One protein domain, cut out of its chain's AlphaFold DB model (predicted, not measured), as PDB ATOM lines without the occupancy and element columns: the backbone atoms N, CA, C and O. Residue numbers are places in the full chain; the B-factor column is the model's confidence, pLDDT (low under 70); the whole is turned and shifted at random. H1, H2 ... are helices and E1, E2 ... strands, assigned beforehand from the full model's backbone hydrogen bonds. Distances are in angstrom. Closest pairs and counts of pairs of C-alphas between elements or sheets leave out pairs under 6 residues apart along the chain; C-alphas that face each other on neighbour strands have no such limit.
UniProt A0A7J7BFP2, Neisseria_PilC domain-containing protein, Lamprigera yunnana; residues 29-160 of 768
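AT A GLANCE: This is residues 29 to 160 of the 768 residues of the protein "Neisseria_PilC domain-containing protein" of Lamprigera yunnana (UniProt A0A7J7BFP2). Two strongly twisted sheets lie face to face as a sandwich, four-stranded E1 E2 E3 E4 and three-stranded E5 E6 E7, with the short helix H1 beside E7. Of the 132 residues printed, under half are in named elements, seven strands followed by one helix; the class is mostly strand. Both sheets are antiparallel. The whole is compact, with a radius of gyration of the C-alphas of 14.1 A and spans of 44 by 37 by 23 A.

HOW THE PARTS SIT: The larger sheet is a meander, each strand the antiparallel neighbour of the one before: E1, residues 51 to 54, E2, residues 60 to 66, E3, residues 75 to 82, and E4, residues 87 to 97. Within hydrogen-bond range are N 53 and O 61, 2.9 A, N 79 and O 65, 2.9 A, and N 80 and O 90, 2.9 A. E4 bends by 70 degrees at residue 94. The other meander is E5, residues 110 to 117, E6, residues 123 to 130, and E7, residues 134 to 139, with N 114 and O 127 at 2.8 A and N 138 and O 126 at 2.8 A. The sheets' best planes are 33 degrees apart; the closest C-alphas of E3 and E5, Ala 76 and Leu 110, are 4.3 A apart. H1, residues 151 to 154, only grazes both sheets; its closest C-alphas to E7 are Ala 151 and Phe 138, 5.4 A. H1 is too short for an O i to N i+4 pair; its one O i to N i+3 pair is within range.

IN THESE COORDINATES: E1, 10.7 A long, begins at C-alpha 51 (182.270, 354.624, 275.094). E2 measures 18.1 A, E3 21.9 A, E4 24.4 A, E5 20.3 A, E6 20.7 A and E7 15.8 A. H1, 5.9 A, ends at C-alpha 154 (193.667, 336.620, 269.864).

THE WHOLE: The C-alphas farthest apart, Val 103 and Met 119, are 45.6 A apart. The printed part has no cut. The links E4 to E5 and E7 to H1 are long. Residues 61 to 62 and 98 to 106 have pLDDT under 70.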
ATOM      1  N   ILE A  29     185.629 367.694 289.195       86.50
ATOM      2  CA  ILE A  29     186.567 366.843 288.452       86.50
ATOM      3  C   ILE A  29     186.725 365.522 289.212       86.50
ATOM      4  O   ILE A  29     187.327 365.476 290.280       86.50
ATOM      5  N   LEU A  30     186.192 364.429 288.658       86.69
ATOM      6  CA  LEU A  30     186.215 363.120 289.325       86.69
ATOM      7  C   LEU A  30     187.621 362.492 289.376       86.69
ATOM      8  O   LEU A  30     187.929 361.772 290.325       86.69
ATOM      9  N   TRP A  31     188.438 362.706 288.341       91.12
ATOM     10  CA  TRP A  31     189.809 362.197 288.198       91.12
ATOM     11  C   TRP A  31     190.452 362.748 286.917       91.12
ATOM     12  O   TRP A  31     189.758 363.153 285.987       91.12
ATOM     13  N   GLU A  32     191.780 362.657 286.838       90.94
ATOM     14  CA  GLU A  32     192.561 362.796 285.605       90.94
ATOM     15  C   GLU A  32     193.489 361.578 285.459       90.94
ATOM     16  O   GLU A  32     193.980 361.038 286.453       90.94
ATOM     17  N   ILE A  33     193.710 361.110 284.226       93.06
ATOM     18  CA  ILE A  33     194.563 359.950 283.918       93.06
ATOM     19  C   ILE A  33     195.519 360.317 282.784       93.06
ATOM     20  O   ILE A  33     195.114 360.908 281.784       93.06
ATOM     21  N   SER A  34     196.777 359.910 282.916       94.62
ATOM     22  CA  SER A  34     197.810 360.042 281.889       94.62
ATOM     23  C   SER A  34     198.676 358.777 281.825       94.62
ATOM     24  O   SER A  34     198.456 357.811 282.557       94.62
ATOM     25  N   ASN A  35     199.710 358.785 280.982       94.31
ATOM     26  CA  ASN A  35     200.707 357.715 280.932       94.31
ATOM     27  C   ASN A  35     201.601 357.609 282.189       94.31
ATOM     28  O   ASN A  35     202.357 356.643 282.308       94.31
ATOM     29  N   THR A  36     201.519 358.559 283.133       95.25
ATOM     30  CA  THR A  36     202.181 358.469 284.449       95.25
ATOM     31  C   THR A  36     201.283 357.860 285.531       95.25
ATOM     32  O   THR A  36     201.787 357.451 286.577       95.25
ATOM     33  N   THR A  37     199.973 357.731 285.290       95.69
ATOM     34  CA  THR A  37     199.037 357.082 286.218       95.69
ATOM     35  C   THR A  37     199.298 355.570 286.276       95.69
ATOM     36  O   THR A  37     199.487 354.906 285.255       95.69
ATOM     37  N   ALA A  38     199.289 354.992 287.481       93.94
ATOM     38  CA  ALA A  38     199.596 353.577 287.688       93.94
ATOM     39  C   ALA A  38     198.679 352.650 286.859       93.94
ATOM     40  O   ALA A  38     197.456 352.724 286.942       93.94
ATOM     41  N   GLY A  39     199.281 351.770 286.052       93.56
ATOM     42  CA  GLY A  39     198.577 350.860 285.134       93.56
ATOM     43  C   GLY A  39     198.303 351.425 283.730       93.56
ATOM     44  O   GLY A  39     198.090 350.643 282.797       93.56
ATOM     45  N   PHE A  40     198.397 352.744 283.541       96.69
ATOM     46  CA  PHE A  40     198.126 353.449 282.279       96.69
ATOM     47  C   PHE A  40     199.383 353.745 281.450       96.69
ATOM     48  O   PHE A  40     199.353 354.542 280.523       96.69
ATOM     49  N   ASP A  41     200.481 353.039 281.710       95.38
ATOM     50  CA  ASP A  41     201.794 353.266 281.092       95.38
ATOM     51  C   ASP A  41     201.860 353.079 279.560       95.38
ATOM     52  O   ASP A  41     202.839 353.476 278.935       95.38
ATOM     53  N   GLU A  42     200.825 352.486 278.963       94.50
ATOM     54  CA  GLU A  42     200.645 352.279 277.514       94.50
ATOM     55  C   GLU A  42     199.534 353.170 276.920       94.50
ATOM     56  O   GLU A  42     199.131 352.981 275.771       94.50
ATOM     57  N   LEU A  43     199.023 354.133 277.692       95.38
ATOM     58  CA  LEU A  43     198.140 355.188 277.205       95.38
ATOM     59  C   LEU A  43     198.956 356.190 276.370       95.38
ATOM     60  O   LEU A  43     200.081 356.546 276.725       95.38
ATOM     61  N   GLY A  44     198.390 356.625 275.251       93.31
ATOM     62  CA  GLY A  44     198.932 357.655 274.373       93.31
ATOM     63  C   GLY A  44     197.892 358.736 274.080       93.31
ATOM     64  O   GLY A  44     196.991 358.986 274.881       93.31
ATOM     65  N   TYR A  45     197.989 359.368 272.914       92.00
ATOM     66  CA  TYR A  45     197.021 360.362 272.456       92.00
ATOM     67  C   TYR A  45     195.689 359.695 272.090       92.00
ATOM     68  O   TYR A  45     195.549 359.104 271.016       92.00
ATOM     69  N   VAL A  46     194.706 359.789 272.988       91.88
ATOM     70  CA  VAL A  46     193.319 359.369 272.745       91.88
ATOM     71  C   VAL A  46     192.603 360.485 271.977       91.88
ATOM     72  O   VAL A  46     192.351 361.557 272.519       91.88
ATOM     73  N   LEU A  47     192.305 360.242 270.696       88.00
ATOM     74  CA  LEU A  47     191.758 361.235 269.750       88.00
ATOM     75  C   LEU A  47     190.290 360.957 269.352       88.00
ATOM     76  O   LEU A  47     189.805 361.422 268.319       88.00
ATOM     77  N   THR A  48     189.595 360.169 270.172       85.12
ATOM     78  CA  THR A  48     188.207 359.711 269.998       85.12
ATOM     79  C   THR A  48     187.491 359.708 271.348       85.12
ATOM     80  O   THR A  48     188.138 359.633 272.394       85.12
ATOM     81  N   LYS A  49     186.158 359.785 271.348       87.38
ATOM     82  CA  LYS A  49     185.362 359.800 272.588       87.38
ATOM     83  C   LYS A  49     185.436 358.450 273.334       87.38
ATOM     84  O   LYS A  49     185.596 357.413 272.688       87.38
ATOM     85  N   PRO A  50     185.295 358.431 274.672       90.12
ATOM     86  CA  PRO A  50     185.088 357.196 275.420       90.12
ATOM     87  C   PRO A  50     183.672 356.646 275.206       90.12
ATOM     88  O   PRO A  50     182.693 357.392 275.240       90.12
ATOM     89  N   GLU A  51     183.556 355.328 275.060       90.88
ATOM     90  CA  GLU A  51     182.270 354.624 275.094       90.88
ATOM     91  C   GLU A  51     181.868 354.263 276.528       90.88
ATOM     92  O   GLU A  51     182.717 354.029 277.389       90.88
ATOM     93  N   THR A  52     180.561 354.231 276.804       90.38
ATOM     94  CA  THR A  52     180.040 354.220 278.186       90.38
ATOM     95  C   THR A  52     178.846 353.272 278.368       90.38
ATOM     96  O   THR A  52     178.075 353.026 277.435       90.38
ATOM     97  N   GLY A  53     178.645 352.728 279.572       88.75
ATOM     98  CA  GLY A  53     177.388 352.082 279.968       88.75
ATOM     99  C   GLY A  53     177.535 350.927 280.957       88.75
ATOM    100  O   GLY A  53     178.567 350.741 281.583       88.75
ATOM    101  N   LEU A  54     176.471 350.140 281.108       89.12
ATOM    102  CA  LEU A  54     176.417 348.995 282.021       89.12
ATOM    103  C   LEU A  54     177.155 347.784 281.413       89.12
ATOM    104  O   LEU A  54     176.931 347.481 280.242       89.12
ATOM    105  N   THR A  55     177.978 347.055 282.167       87.25
ATOM    106  CA  THR A  55     178.492 345.728 281.759       87.25
ATOM    107  C   THR A  55     177.625 344.590 282.302       87.25
ATOM    108  O   THR A  55     176.659 344.806 283.039       87.25
ATOM    109  N   ARG A  56     177.892 343.348 281.875       86.38
ATOM    110  CA  ARG A  56     177.011 342.205 282.171       86.38
ATOM    111  C   ARG A  56     176.907 341.858 283.662       86.38
ATOM    112  O   ARG A  56     175.876 341.348 284.092       86.38
ATOM    113  N   ASP A  57     177.958 342.151 284.418       82.56
ATOM    114  CA  ASP A  57     178.054 342.048 285.878       82.56
ATOM    115  C   ASP A  57     177.181 343.064 286.640       82.56
ATOM    116  O   ASP A  57     177.000 342.923 287.845       82.56
ATOM    117  N   GLY A  58     176.622 344.070 285.956       77.19
ATOM    118  CA  GLY A  58     175.894 345.175 286.582       77.19
ATOM    119  C   GLY A  58     176.789 346.328 287.046       77.19
ATOM    120  O   GLY A  58     176.266 347.311 287.568       77.19
ATOM    121  N   SER A  59     178.103 346.262 286.816       75.19
ATOM    122  CA  SER A  59     178.985 347.415 287.002       75.19
ATOM    123  C   SER A  59     178.652 348.489 285.970       75.19
ATOM    124  O   SER A  59     178.450 348.193 284.789       75.19
ATOM    125  N   TRP A  60     178.632 349.756 286.388       74.44
ATOM    126  CA  TRP A  60     178.701 350.855 285.429       74.44
ATOM    127  C   TRP A  60     180.153 350.995 284.965       74.44
ATOM    128  O   TRP A  60     181.053 351.221 285.772       74.44
ATOM    129  N   VAL A  61     180.367 350.854 283.660       68.62
ATOM    130  CA  VAL A  61     181.633 351.061 282.950       68.62
ATOM    131  C   VAL A  61     181.491 352.326 282.093       68.62
ATOM    132  O   VAL A  61     181.166 352.272 280.906       68.62
ATOM    133  N   PRO A  62     181.668 353.506 282.703       66.06
ATOM    134  CA  PRO A  62     181.511 354.803 282.040       66.06
ATOM    135  C   PRO A  62     182.666 355.227 281.122       66.06
ATOM    136  O   PRO A  62     182.579 356.309 280.554       66.06
ATOM    137  N   ALA A  63     183.749 354.456 280.995       88.69
ATOM    138  CA  ALA A  63     184.827 354.782 280.060       88.69
ATOM    139  C   ALA A  63     185.516 353.524 279.508       88.69
ATOM    140  O   ALA A  63     186.280 352.845 280.195       88.69
ATOM    141  N   ILE A  64     185.258 353.244 278.234       94.19
ATOM    142  CA  ILE A  64     185.987 352.298 277.389       94.19
ATOM    143  C   ILE A  64     186.682 353.111 276.298       94.19
ATOM    144  O   ILE A  64     186.021 353.852 275.573       94.19
ATOM    145  N   VAL A  65     188.001 352.968 276.169       95.12
ATOM    146  CA  VAL A  65     188.803 353.661 275.147       95.12
ATOM    147  C   VAL A  65     189.801 352.709 274.500       95.12
ATOM    148  O   VAL A  65     190.322 351.794 275.148       95.12
ATOM    149  N   GLY A  66     190.117 352.948 273.230       95.75
ATOM    150  CA  GLY A  66     191.405 352.519 272.698       95.75
ATOM    151  C   GLY A  66     192.536 353.292 273.371       95.75
ATOM    152  O   GLY A  66     192.353 354.434 273.792       95.75
ATOM    153  N   ASN A  67     193.705 352.671 273.521       95.31
ATOM    154  CA  ASN A  67     194.834 353.296 274.209       95.31
ATOM    155  C   ASN A  67     195.418 354.521 273.488       95.31
ATOM    156  O   ASN A  67     196.270 355.199 274.061       95.31
ATOM    157  N   GLY A  68     194.977 354.810 272.264       92.31
ATOM    158  CA  GLY A  68     195.452 355.945 271.492       92.31
ATOM    159  C   GLY A  68     196.853 355.737 270.924       92.31
ATOM    160  O   GLY A  68     197.408 354.635 270.907       92.31
ATOM    161  N   TYR A  69     197.409 356.827 270.409       89.44
ATOM    162  CA  TYR A  69     198.565 356.796 269.514       89.44
ATOM    163  C   TYR A  69     199.829 357.336 270.180       89.44
ATOM    164  O   TYR A  69     199.774 357.998 271.211       89.44
ATOM    165  N   ASP A  70     200.985 357.011 269.606       88.19
ATOM    166  CA  ASP A  70     202.308 357.305 270.171       88.19
ATOM    167  C   ASP A  70     202.570 356.729 271.588       88.19
ATOM    168  O   ASP A  70     203.525 357.107 272.266       88.19
ATOM    169  N   SER A  71     201.790 355.728 272.014       91.06
ATOM    170  CA  SER A  71     201.971 355.009 273.285       91.06
ATOM    171  C   SER A  71     203.412 354.509 273.507       91.06
ATOM    172  O   SER A  71     204.180 354.284 272.564       91.06
ATOM    173  N   LYS A  72     203.795 354.333 274.777       89.56
ATOM    174  CA  LYS A  72     205.159 354.000 275.233       89.56
ATOM    175  C   LYS A  72     205.781 352.817 274.482       89.56
ATOM    176  O   LYS A  72     206.879 352.951 273.941       89.56
ATOM    177  N   GLY A  73     205.077 351.688 274.428       88.00
ATOM    178  CA  GLY A  73     205.443 350.488 273.674       88.00
ATOM    179  C   GLY A  73     204.865 350.436 272.256       88.00
ATOM    180  O   GLY A  73     205.123 349.469 271.540       88.00
ATOM    181  N   GLY A  74     204.084 351.439 271.841       89.56
ATOM    182  CA  GLY A  74     203.462 351.506 270.519       89.56
ATOM    183  C   GLY A  74     202.546 350.320 270.229       89.56
ATOM    184  O   GLY A  74     202.672 349.718 269.167       89.56
ATOM    185  N   LYS A  75     201.694 349.925 271.177       92.00
ATOM    186  CA  LYS A  75     200.790 348.765 271.070       92.00
ATOM    187  C   LYS A  75     199.355 349.209 270.827       92.00
ATOM    188  O   LYS A  75     198.981 350.290 271.265       92.00
ATOM    189  N   ALA A  76     198.539 348.344 270.230       94.00
ATOM    190  CA  ALA A  76     197.085 348.476 270.294       94.00
ATOM    191  C   ALA A  76     196.539 347.734 271.525       94.00
ATOM    192  O   ALA A  76     196.723 346.521 271.654       94.00
ATOM    193  N   GLN A  77     195.874 348.449 272.432       96.56
ATOM    194  CA  GLN A  77     195.276 347.901 273.653       96.56
ATOM    195  C   GLN A  77     193.916 348.557 273.934       96.56
ATOM    196  O   GLN A  77     193.737 349.749 273.689       96.56
ATOM    197  N   LEU A  78     192.969 347.798 274.491       96.94
ATOM    198  CA  LEU A  78     191.716 348.336 275.027       96.94
ATOM    199  C   LEU A  78     191.880 348.650 276.518       96.94
ATOM    200  O   LEU A  78     192.306 347.787 277.290       96.94
ATOM    201  N   PHE A  79     191.485 349.853 276.925       96.56
ATOM    202  CA  PHE A  79     191.372 350.259 278.322       96.56
ATOM    203  C   PHE A  79     189.902 350.323 278.743       96.56
ATOM    204  O   PHE A  79     189.056 350.864 278.031       96.56
ATOM    205  N   ILE A  80     189.613 349.780 279.923       94.12
ATOM    206  CA  ILE A  80     188.293 349.788 280.556       94.12
ATOM    207  C   ILE A  80     188.456 350.396 281.953       94.12
ATOM    208  O   ILE A  80     189.236 349.886 282.763       94.12
ATOM    209  N   ILE A  81     187.752 351.496 282.217       92.44
ATOM    210  CA  ILE A  81     188.020 352.424 283.323       92.44
ATOM    211  C   ILE A  81     186.732 352.708 284.109       92.44
ATOM    212  O   ILE A  81     185.660 352.941 283.543       92.44
ATOM    213  N   ASN A  82     186.841 352.732 285.437       88.19
ATOM    214  CA  ASN A  82     185.783 353.180 286.333       88.19
ATOM    215  C   ASN A  82     185.817 354.714 286.448       88.19
ATOM    216  O   ASN A  82     186.547 355.267 287.266       88.19
ATOM    217  N   ALA A  83     185.002 355.419 285.666       81.12
ATOM    218  CA  ALA A  83     184.960 356.886 285.677       81.12
ATOM    219  C   ALA A  83     184.298 357.534 286.911       81.12
ATOM    220  O   ALA A  83     184.182 358.755 286.927       81.12
ATOM    221  N   LEU A  84     183.905 356.787 287.948       83.25
ATOM    222  CA  LEU A  84     183.645 357.396 289.263       83.25
ATOM    223  C   LEU A  84     184.934 357.565 290.085       83.25
ATOM    224  O   LEU A  84     184.920 358.273 291.084       83.25
ATOM    225  N   THR A  85     186.030 356.897 289.701       87.44
ATOM    226  CA  THR A  85     187.255 356.770 290.525       87.44
ATOM    227  C   THR A  85     188.571 356.850 289.741       87.44
ATOM    228  O   THR A  85     189.641 356.814 290.340       87.44
ATOM    229  N   GLY A  86     188.521 356.864 288.407       89.94
ATOM    230  CA  GLY A  86     189.677 356.707 287.522       89.94
ATOM    231  C   GLY A  86     190.306 355.303 287.526       89.94
ATOM    232  O   GLY A  86     191.282 355.059 286.818       89.94
ATOM    233  N   ALA A  87     189.775 354.352 288.303       90.88
ATOM    234  CA  ALA A  87     190.416 353.056 288.498       90.88
ATOM    235  C   ALA A  87     190.397 352.189 287.225       90.88
ATOM    236  O   ALA A  87     189.364 352.031 286.567       90.88
ATOM    237  N   LEU A  88     191.539 351.574 286.905       92.69
ATOM    238  CA  LEU A  88     191.662 350.600 285.822       92.69
ATOM    239  C   LEU A  88     190.890 349.318 286.171       92.69
ATOM    240  O   LEU A  88     191.297 348.572 287.057       92.69
ATOM    241  N   ILE A  89     189.808 349.039 285.441       91.25
ATOM    242  CA  ILE A  89     189.046 347.786 285.561       91.25
ATOM    243  C   ILE A  89     189.771 346.677 284.791       91.25
ATOM    244  O   ILE A  89     189.971 345.571 285.292       91.25
ATOM    245  N   LYS A  90     190.181 346.967 283.550       93.06
ATOM    246  CA  LYS A  90     190.849 346.000 282.673       93.06
ATOM    247  C   LYS A  90     191.695 346.707 281.615       93.06
ATOM    248  O   LYS A  90     191.250 347.669 280.997       93.06
ATOM    249  N   LYS A  91     192.881 346.155 281.353       95.19
ATOM    250  CA  LYS A  91     193.687 346.407 280.152       95.19
ATOM    251  C   LYS A  91     193.681 345.128 279.311       95.19
ATOM    252  O   LYS A  91     193.957 344.057 279.855       95.19
ATOM    253  N   ILE A  92     193.318 345.207 278.031       96.88
ATOM    254  CA  ILE A  92     193.304 344.057 277.111       96.88
ATOM    255  C   ILE A  92     194.256 344.347 275.953       96.88
ATOM    256  O   ILE A  92     193.976 345.193 275.108       96.88
ATOM    257  N   ASP A  93     195.385 343.644 275.923       96.19
ATOM    258  CA  ASP A  93     196.372 343.754 274.850       96.19
ATOM    259  C   ASP A  93     195.933 342.943 273.619       96.19
ATOM    260  O   ASP A  93     195.403 341.838 273.754       96.19
ATOM    261  N   THR A  94     196.160 343.485 272.422       95.00
ATOM    262  CA  THR A  94     195.969 342.760 271.153       95.00
ATOM    263  C   THR A  94     197.138 341.831 270.820       95.00
ATOM    264  O   THR A  94     197.016 340.967 269.956       95.00
ATOM    265  N   GLY A  95     198.286 342.018 271.479       91.31
ATOM    266  CA  GLY A  95     199.553 341.367 271.155       91.31
ATOM    267  C   GLY A  95     200.282 341.993 269.959       91.31
ATOM    268  O   GLY A  95     201.404 341.583 269.663       91.31
ATOM    269  N   ILE A  96     199.691 342.986 269.279       85.12
ATOM    270  CA  ILE A  96     200.261 343.614 268.081       85.12
ATOM    271  C   ILE A  96     200.895 344.964 268.429       85.12
ATOM    272  O   ILE A  96     200.239 346.010 268.509       85.12
ATOM    273  N   ALA A  97     202.212 344.917 268.611       80.88
ATOM    274  CA  ALA A  97     203.070 346.078 268.801       80.88
ATOM    275  C   ALA A  97     203.511 346.720 267.473       80.88
ATOM    276  O   ALA A  97     203.412 346.145 266.385       80.88
ATOM    277  N   GLY A  98     204.043 347.931 267.588       67.06
ATOM    278  CA  GLY A  98     204.797 348.605 266.547       67.06
ATOM    279  C   GLY A  98     206.161 347.967 266.272       67.06
ATOM    280  O   GLY A  98     206.646 347.119 267.015       67.06
ATOM    281  N   THR A  99     206.797 348.413 265.192       57.19
ATOM    282  CA  THR A  99     208.120 347.949 264.730       57.19
ATOM    283  C   THR A  99     209.170 349.066 264.697       57.19
ATOM    284  O   THR A  99     210.243 348.873 264.133       57.19
ATOM    285  N   GLY A 100     208.873 350.246 265.259       48.78
ATOM    286  CA  GLY A 100     209.705 351.447 265.129       48.78
ATOM    287  C   GLY A 100     210.020 352.151 266.449       48.78
ATOM    288  O   GLY A 100     209.181 352.252 267.342       48.78
ATOM    289  N   THR A 101     211.234 352.689 266.543       38.44
ATOM    290  CA  THR A 101     211.736 353.463 267.685       38.44
ATOM    291  C   THR A 101     211.328 354.937 267.590       38.44
ATOM    292  O   THR A 101     212.021 355.723 266.953       38.44
ATOM    293  N   GLN A 102     210.209 355.289 268.233       40.94
ATOM    294  CA  GLN A 102     209.774 356.635 268.682       40.94
ATOM    295  C   GLN A 102     209.753 357.847 267.712       40.94
ATOM    296  O   GLN A 102     209.215 358.870 268.109       40.94
ATOM    297  N   VAL A 103     210.266 357.783 266.475       39.09
ATOM    298  CA  VAL A 103     210.388 358.965 265.577       39.09
ATOM    299  C   VAL A 103     209.991 358.662 264.116       39.09
ATOM    300  O   VAL A 103     210.450 359.308 263.180       39.09
ATOM    301  N   ALA A 104     209.175 357.629 263.888       42.78
ATOM    302  CA  ALA A 104     208.751 357.179 262.554       42.78
ATOM    303  C   ALA A 104     207.387 356.451 262.625       42.78
ATOM    304  O   ALA A 104     207.074 355.906 263.689       42.78
ATOM    305  N   PRO A 105     206.594 356.375 261.527       52.62
ATOM    306  CA  PRO A 105     205.182 355.944 261.526       52.62
ATOM    307  C   PRO A 105     205.007 354.415 261.653       52.62
ATOM    308  O   PRO A 105     204.441 353.734 260.799       52.62
ATOM    309  N   ASN A 106     205.564 353.846 262.721       62.12
ATOM    310  CA  ASN A 106     205.645 352.410 262.962       62.12
ATOM    311  C   ASN A 106     205.271 351.991 264.390       62.12
ATOM    312  O   ASN A 106     205.412 350.812 264.711       62.12
ATOM    313  N   LYS A 107     204.765 352.897 265.235       80.81
ATOM    314  CA  LYS A 107     204.009 352.515 266.441       80.81
ATOM    315  C   LYS A 107     202.596 352.065 266.047       80.81
ATOM    316  O   LYS A 107     202.029 352.581 265.090       80.81
ATOM    317  N   ASN A 108     202.035 351.107 266.782       89.56
ATOM    318  CA  ASN A 108     200.605 350.804 266.745       89.56
ATOM    319  C   ASN A 108     199.867 351.587 267.852       89.56
ATOM    320  O   ASN A 108     200.493 352.134 268.761       89.56
ATOM    321  N   GLY A 109     198.540 351.615 267.775       91.94
ATOM    322  CA  GLY A 109     197.643 352.225 268.756       91.94
ATOM    323  C   GLY A 109     196.207 351.830 268.435       91.94
ATOM    324  O   GLY A 109     195.861 351.764 267.255       91.94
ATOM    325  N   LEU A 110     195.397 351.517 269.452       94.12
ATOM    326  CA  LEU A 110     193.975 351.226 269.262       94.12
ATOM    327  C   LEU A 110     193.198 352.548 269.256       94.12
ATOM    328  O   LEU A 110     193.362 353.365 270.166       94.12
ATOM    329  N   GLY A 111     192.383 352.742 268.225       90.38
ATOM    330  CA  GLY A 111     191.653 353.975 267.965       90.38
ATOM    331  C   GLY A 111     190.252 354.028 268.552       90.38
ATOM    332  O   GLY A 111     189.987 353.497 269.633       90.38
ATOM    333  N   GLY A 112     189.350 354.670 267.806       89.31
ATOM    334  CA  GLY A 112     187.935 354.747 268.145       89.31
ATOM    335  C   GLY A 112     187.314 353.367 268.346       89.31
ATOM    336  O   GLY A 112     187.553 352.432 267.577       89.31
ATOM    337  N   VAL A 113     186.501 353.252 269.395       91.75
ATOM    338  CA  VAL A 113     185.827 352.017 269.793       91.75
ATOM    339  C   VAL A 113     184.308 352.154 269.706       91.75
ATOM    340  O   VAL A 113     183.751 353.163 270.115       91.75
ATOM    341  N   GLY A 114     183.635 351.124 269.193       89.06
ATOM    342  CA  GLY A 114     182.173 351.004 269.163       89.06
ATOM    343  C   GLY A 114     181.707 349.785 269.961       89.06
ATOM    344  O   GLY A 114     182.330 348.722 269.902       89.06
ATOM    345  N   VAL A 115     180.619 349.910 270.726       89.44
ATOM    346  CA  VAL A 115     180.139 348.846 271.631       89.44
ATOM    347  C   VAL A 115     178.882 348.141 271.121       89.44
ATOM    348  O   VAL A 115     177.922 348.773 270.686       89.44
ATOM    349  N   VAL A 116     178.848 346.812 271.247       87.44
ATOM    350  CA  VAL A 116     177.621 346.013 271.095       87.44
ATOM    351  C   VAL A 116     176.985 345.814 272.462       87.44
ATOM    352  O   VAL A 116     177.647 345.377 273.411       87.44
ATOM    353  N   ARG A 117     175.683 346.097 272.536       88.12
ATOM    354  CA  ARG A 117     174.855 345.956 273.735       88.12
ATOM    355  C   ARG A 117     173.850 344.814 273.571       88.12
ATOM    356  O   ARG A 117     173.412 344.532 272.458       88.12
ATOM    357  N   ASP A 118     173.491 344.156 274.669       86.50
ATOM    358  CA  ASP A 118     172.406 343.171 274.699       86.50
ATOM    359  C   ASP A 118     171.014 343.830 274.816       86.50
ATOM    360  O   ASP A 118     170.873 345.055 274.868       86.50
ATOM    361  N   MET A 119     169.958 343.013 274.878       85.62
ATOM    362  CA  MET A 119     168.572 343.484 275.032       85.62
ATOM    363  C   MET A 119     168.322 344.249 276.348       85.62
ATOM    364  O   MET A 119     167.329 344.962 276.457       85.62
ATOM    365  N   GLN A 120     169.214 344.129 277.336       88.44
ATOM    366  CA  GLN A 120     169.196 344.872 278.600       88.44
ATOM    367  C   GLN A 120     170.147 346.089 278.567       88.44
ATOM    368  O   GLN A 120     170.456 346.658 279.612       88.44
ATOM    369  N   GLN A 121     170.603 346.499 277.376       88.94
ATOM    370  CA  GLN A 121     171.553 347.592 277.125       88.94
ATOM    371  C   GLN A 121     172.952 347.399 277.742       88.94
ATOM    372  O   GLN A 121     173.747 348.344 277.789       88.94
ATOM    373  N   ARG A 122     173.296 346.171 278.155       90.12
ATOM    374  CA  ARG A 122     174.606 345.849 278.738       90.12
ATOM    375  C   ARG A 122     175.628 345.593 277.645       90.12
ATOM    376  O   ARG A 122     175.352 344.849 276.708       90.12
ATOM    377  N   ILE A 123     176.814 346.171 277.778       91.06
ATOM    378  CA  ILE A 123     177.941 345.973 276.866       91.06
ATOM    379  C   ILE A 123     178.388 344.505 276.935       91.06
ATOM    380  O   ILE A 123     178.660 343.982 278.015       91.06
ATOM    381  N   VAL A 124     178.459 343.851 275.772       90.50
ATOM    382  CA  VAL A 124     178.861 342.435 275.621       90.50
ATOM    383  C   VAL A 124     180.015 342.230 274.636       90.50
ATOM    384  O   VAL A 124     180.682 341.196 274.672       90.50
ATOM    385  N   ALA A 125     180.296 343.204 273.771       91.31
ATOM    386  CA  ALA A 125     181.500 343.230 272.945       91.31
ATOM    387  C   ALA A 125     181.893 344.669 272.596       91.31
ATOM    388  O   ALA A 125     181.050 345.566 272.598       91.31
ATOM    389  N   VAL A 126     183.165 344.863 272.253       92.56
ATOM    390  CA  VAL A 126     183.714 346.137 271.763       92.56
ATOM    391  C   VAL A 126     184.441 345.873 270.450       92.56
ATOM    392  O   VAL A 126     185.102 344.843 270.317       92.56
ATOM    393  N   TYR A 127     184.335 346.792 269.497       91.81
ATOM    394  CA  TYR A 127     185.045 346.766 268.222       91.81
ATOM    395  C   TYR A 127     185.929 347.996 268.133       91.81
ATOM    396  O   TYR A 127     185.484 349.081 268.490       91.81
ATOM    397  N   GLY A 128     187.174 347.835 267.692       91.12
ATOM    398  CA  GLY A 128     188.134 348.934 267.618       91.12
ATOM    399  C   GLY A 128     189.171 348.693 266.533       91.12
ATOM    400  O   GLY A 128     189.633 347.564 266.357       91.12
ATOM    401  N   GLY A 129     189.495 349.747 265.792       89.81
ATOM    402  CA  GLY A 129     190.533 349.735 264.766       89.81
ATOM    403  C   GLY A 129     191.929 349.987 265.327       89.81
ATOM    404  O   GLY A 129     192.064 350.563 266.407       89.81
ATOM    405  N   ASP A 130     192.968 349.582 264.595       90.88
ATOM    406  CA  ASP A 130     194.349 349.976 264.883       90.88
ATOM    407  C   ASP A 130     195.107 350.531 263.663       90.88
ATOM    408  O   ASP A 130     194.683 350.401 262.508       90.88
ATOM    409  N   LEU A 131     196.268 351.148 263.914       87.19
ATOM    410  CA  LEU A 131     197.118 351.743 262.871       87.19
ATOM    411  C   LEU A 131     197.782 350.721 261.930       87.19
ATOM    412  O   LEU A 131     198.479 351.113 260.994       87.19
ATOM    413  N   ARG A 132     197.594 349.414 262.151       83.31
ATOM    414  CA  ARG A 132     198.022 348.340 261.241       83.31
ATOM    415  C   ARG A 132     196.854 347.762 260.432       83.31
ATOM    416  O   ARG A 132     197.028 346.749 259.753       83.31
ATOM    417  N   GLY A 133     195.688 348.406 260.491       82.88
ATOM    418  CA  GLY A 133     194.483 348.037 259.754       82.88
ATOM    419  C   GLY A 133     193.730 346.847 260.331       82.88
ATOM    420  O   GLY A 133     192.842 346.308 259.673       82.88
ATOM    421  N   ASN A 134     194.053 346.406 261.545       87.25
ATOM    422  CA  ASN A 134     193.307 345.341 262.201       87.25
ATOM    423  C   ASN A 134     192.014 345.915 262.799       87.25
ATOM    424  O   ASN A 134     192.067 346.843 263.607       87.25
ATOM    425  N   LEU A 135     190.857 345.335 262.465       88.12
ATOM    426  CA  LEU A 135     189.631 345.553 263.232       88.12
ATOM    427  C   LEU A 135     189.504 344.436 264.267       88.12
ATOM    428  O   LEU A 135     189.344 343.255 263.936       88.12
ATOM    429  N   TRP A 136     189.570 344.811 265.535       91.75
ATOM    430  CA  TRP A 136     189.508 343.893 266.663       91.75
ATOM    431  C   TRP A 136     188.074 343.694 267.150       91.75
ATOM    432  O   TRP A 136     187.249 344.602 267.072       91.75
ATOM    433  N   LYS A 137     187.796 342.510 267.707       91.94
ATOM    434  CA  LYS A 137     186.655 342.265 268.599       91.94
ATOM    435  C   LYS A 137     187.200 341.944 269.981       91.94
ATOM    436  O   LYS A 137     187.942 340.976 270.138       91.94
ATOM    437  N   PHE A 138     186.748 342.675 270.984       93.94
ATOM    438  CA  PHE A 138     186.915 342.336 272.391       93.94
ATOM    439  C   PHE A 138     185.621 341.696 272.896       93.94
ATOM    440  O   PHE A 138     184.517 342.093 272.513       93.94
ATOM    441  N   ASP A 139     185.747 340.650 273.703       92.56
ATOM    442  CA  ASP A 139     184.630 339.927 274.292       92.56
ATOM    443  C   ASP A 139     184.459 340.331 275.756       92.56
ATOM    444  O   ASP A 139     185.347 340.094 276.574       92.56
ATOM    445  N   LEU A 140     183.327 340.968 276.056       93.44
ATOM    446  CA  LEU A 140     182.927 341.424 277.390       93.44
ATOM    447  C   LEU A 140     181.665 340.665 277.856       93.44
ATOM    448  O   LEU A 140     180.975 341.082 278.783       93.44
ATOM    449  N   SER A 141     181.323 339.546 277.203       91.12
ATOM    450  CA  SER A 141     180.043 338.856 277.406       91.12
ATOM    451  C   SER A 141     179.979 337.983 278.667       91.12
ATOM    452  O   SER A 141     178.899 337.485 278.991       91.12
ATOM    453  N   SER A 142     181.089 337.823 279.398       92.06
ATOM    454  CA  SER A 142     181.117 337.211 280.734       92.06
ATOM    455  C   SER A 142     180.769 338.230 281.824       92.06
ATOM    456  O   SER A 142     181.142 339.400 281.736       92.06
ATOM    457  N   THR A 143     180.104 337.772 282.886       91.06
ATOM    458  CA  THR A 143     179.934 338.522 284.146       91.06
ATOM    459  C   THR A 143     181.213 338.561 284.989       91.06
ATOM    460  O   THR A 143     181.254 339.240 286.005       91.06
ATOM    461  N   ASN A 144     182.254 337.821 284.602       91.62
ATOM    462  CA  ASN A 144     183.553 337.825 285.257       91.62
ATOM    463  C   ASN A 144     184.569 338.587 284.390       91.62
ATOM    464  O   ASN A 144     184.916 338.179 283.281       91.62
ATOM    465  N   GLN A 145     185.075 339.692 284.936       89.81
ATOM    466  CA  GLN A 145     185.982 340.621 284.260       89.81
ATOM    467  C   GLN A 145     187.347 339.990 283.925       89.81
ATOM    468  O   GLN A 145     188.053 340.457 283.025       89.81
ATOM    469  N   THR A 146     187.736 338.892 284.591       92.00
ATOM    470  CA  THR A 146     188.971 338.162 284.245       92.00
ATOM    471  C   THR A 146     188.866 337.460 282.887       92.00
ATOM    472  O   THR A 146     189.848 337.475 282.145       92.00
ATOM    473  N   ASP A 147     187.674 336.999 282.491       94.31
ATOM    474  CA  ASP A 147     187.433 336.320 281.209       94.31
ATOM    475  C   ASP A 147     187.464 337.269 280.000       94.31
ATOM    476  O   ASP A 147     187.596 336.808 278.862       94.31
ATOM    477  N   TRP A 148     187.317 338.582 280.229       94.69
ATOM    478  CA  TRP A 148     187.305 339.590 279.168       94.69
ATOM    479  C   TRP A 148     188.638 339.609 278.414       94.69
ATOM    480  O   TRP A 148     189.708 339.720 279.024       94.69
ATOM    481  N   LYS A 149     188.568 339.494 277.086       95.62
ATOM    482  CA  LYS A 149     189.718 339.196 276.215       95.62
ATOM    483  C   LYS A 149     189.480 339.618 274.767       95.62
ATOM    484  O   LYS A 149     188.351 339.900 274.374       95.62
ATOM    485  N   VAL A 150     190.529 339.590 273.948       95.88
ATOM    486  CA  VAL A 150     190.383 339.587 272.484       95.88
ATOM    487  C   VAL A 150     189.644 338.309 272.068       95.88
ATOM    488  O   VAL A 150     189.966 337.215 272.538       95.88
ATOM    489  N   ALA A 151     188.637 338.438 271.209       90.94
ATOM    490  CA  ALA A 151     187.906 337.301 270.663       90.94
ATOM    491  C   ALA A 151     188.760 336.515 269.642       90.94
ATOM    492  O   ALA A 151     189.938 336.803 269.436       90.94
ATOM    493  N   PHE A 152     188.159 335.512 268.991       87.38
ATOM    494  CA  PHE A 152     188.760 334.818 267.840       87.38
ATOM    495  C   PHE A 152     190.162 334.222 268.106       87.38
ATOM    496  O   PHE A 152     190.992 334.120 267.203       87.38
ATOM    497  N   ASP A 153     190.415 333.822 269.354       88.81
ATOM    498  CA  ASP A 153     191.696 333.311 269.858       88.81
ATOM    499  C   ASP A 153     192.867 334.288 269.654       88.81
ATOM    500  O   ASP A 153     193.939 333.904 269.185       88.81
ATOM    501  N   GLY A 154     192.646 335.570 269.974       89.44
ATOM    502  CA  GLY A 154     193.667 336.620 269.864       89.44
ATOM    503  C   GLY A 154     193.885 337.134 268.441       89.44
ATOM    504  O   GLY A 154     194.917 337.734 268.160       89.44
ATOM    505  N   LYS A 155     192.940 336.888 267.527       88.50
ATOM    506  CA  LYS A 155     193.022 337.309 266.120       88.50
ATOM    507  C   LYS A 155     192.058 338.469 265.863       88.50
ATOM    508  O   LYS A 155     190.990 338.519 266.480       88.50
ATOM    509  N   PRO A 156     192.376 339.382 264.934       87.62
ATOM    510  CA  PRO A 156     191.416 340.391 264.520       87.62
ATOM    511  C   PRO A 156     190.228 339.735 263.804       87.62
ATOM    512  O   PRO A 156     190.338 338.646 263.233       87.62
ATOM    513  N   LEU A 157     189.080 340.416 263.812       83.00
ATOM    514  CA  LEU A 157     187.899 340.017 263.038       83.00
ATOM    515  C   LEU A 157     188.218 339.988 261.535       83.00
ATOM    516  O   LEU A 157     187.680 339.162 260.789       83.00
ATOM    517  N   VAL A 158     189.064 340.937 261.124       79.88
ATOM    518  CA  VAL A 158     189.411 341.282 259.749       79.88
ATOM    519  C   VAL A 158     190.616 342.237 259.738       79.88
ATOM    520  O   VAL A 158     190.846 342.950 260.715       79.88
ATOM    521  N   VAL A 159     191.375 342.264 258.639       81.56
ATOM    522  CA  VAL A 159     192.454 343.239 258.409       81.56
ATOM    523  C   VAL A 159     192.179 343.990 257.107       81.56
ATOM    524  O   VAL A 159     192.050 343.362 256.056       81.56
ATOM    525  N   ALA A 160     192.084 345.315 257.183       77.56
ATOM    526  CA  ALA A 160     191.961 346.218 256.046       77.56
ATOM    527  C   ALA A 160     193.296 346.287 255.290       77.56
ATOM    528  O   ALA A 160     194.289 346.797 255.812       77.56
TER     529      ALA A 160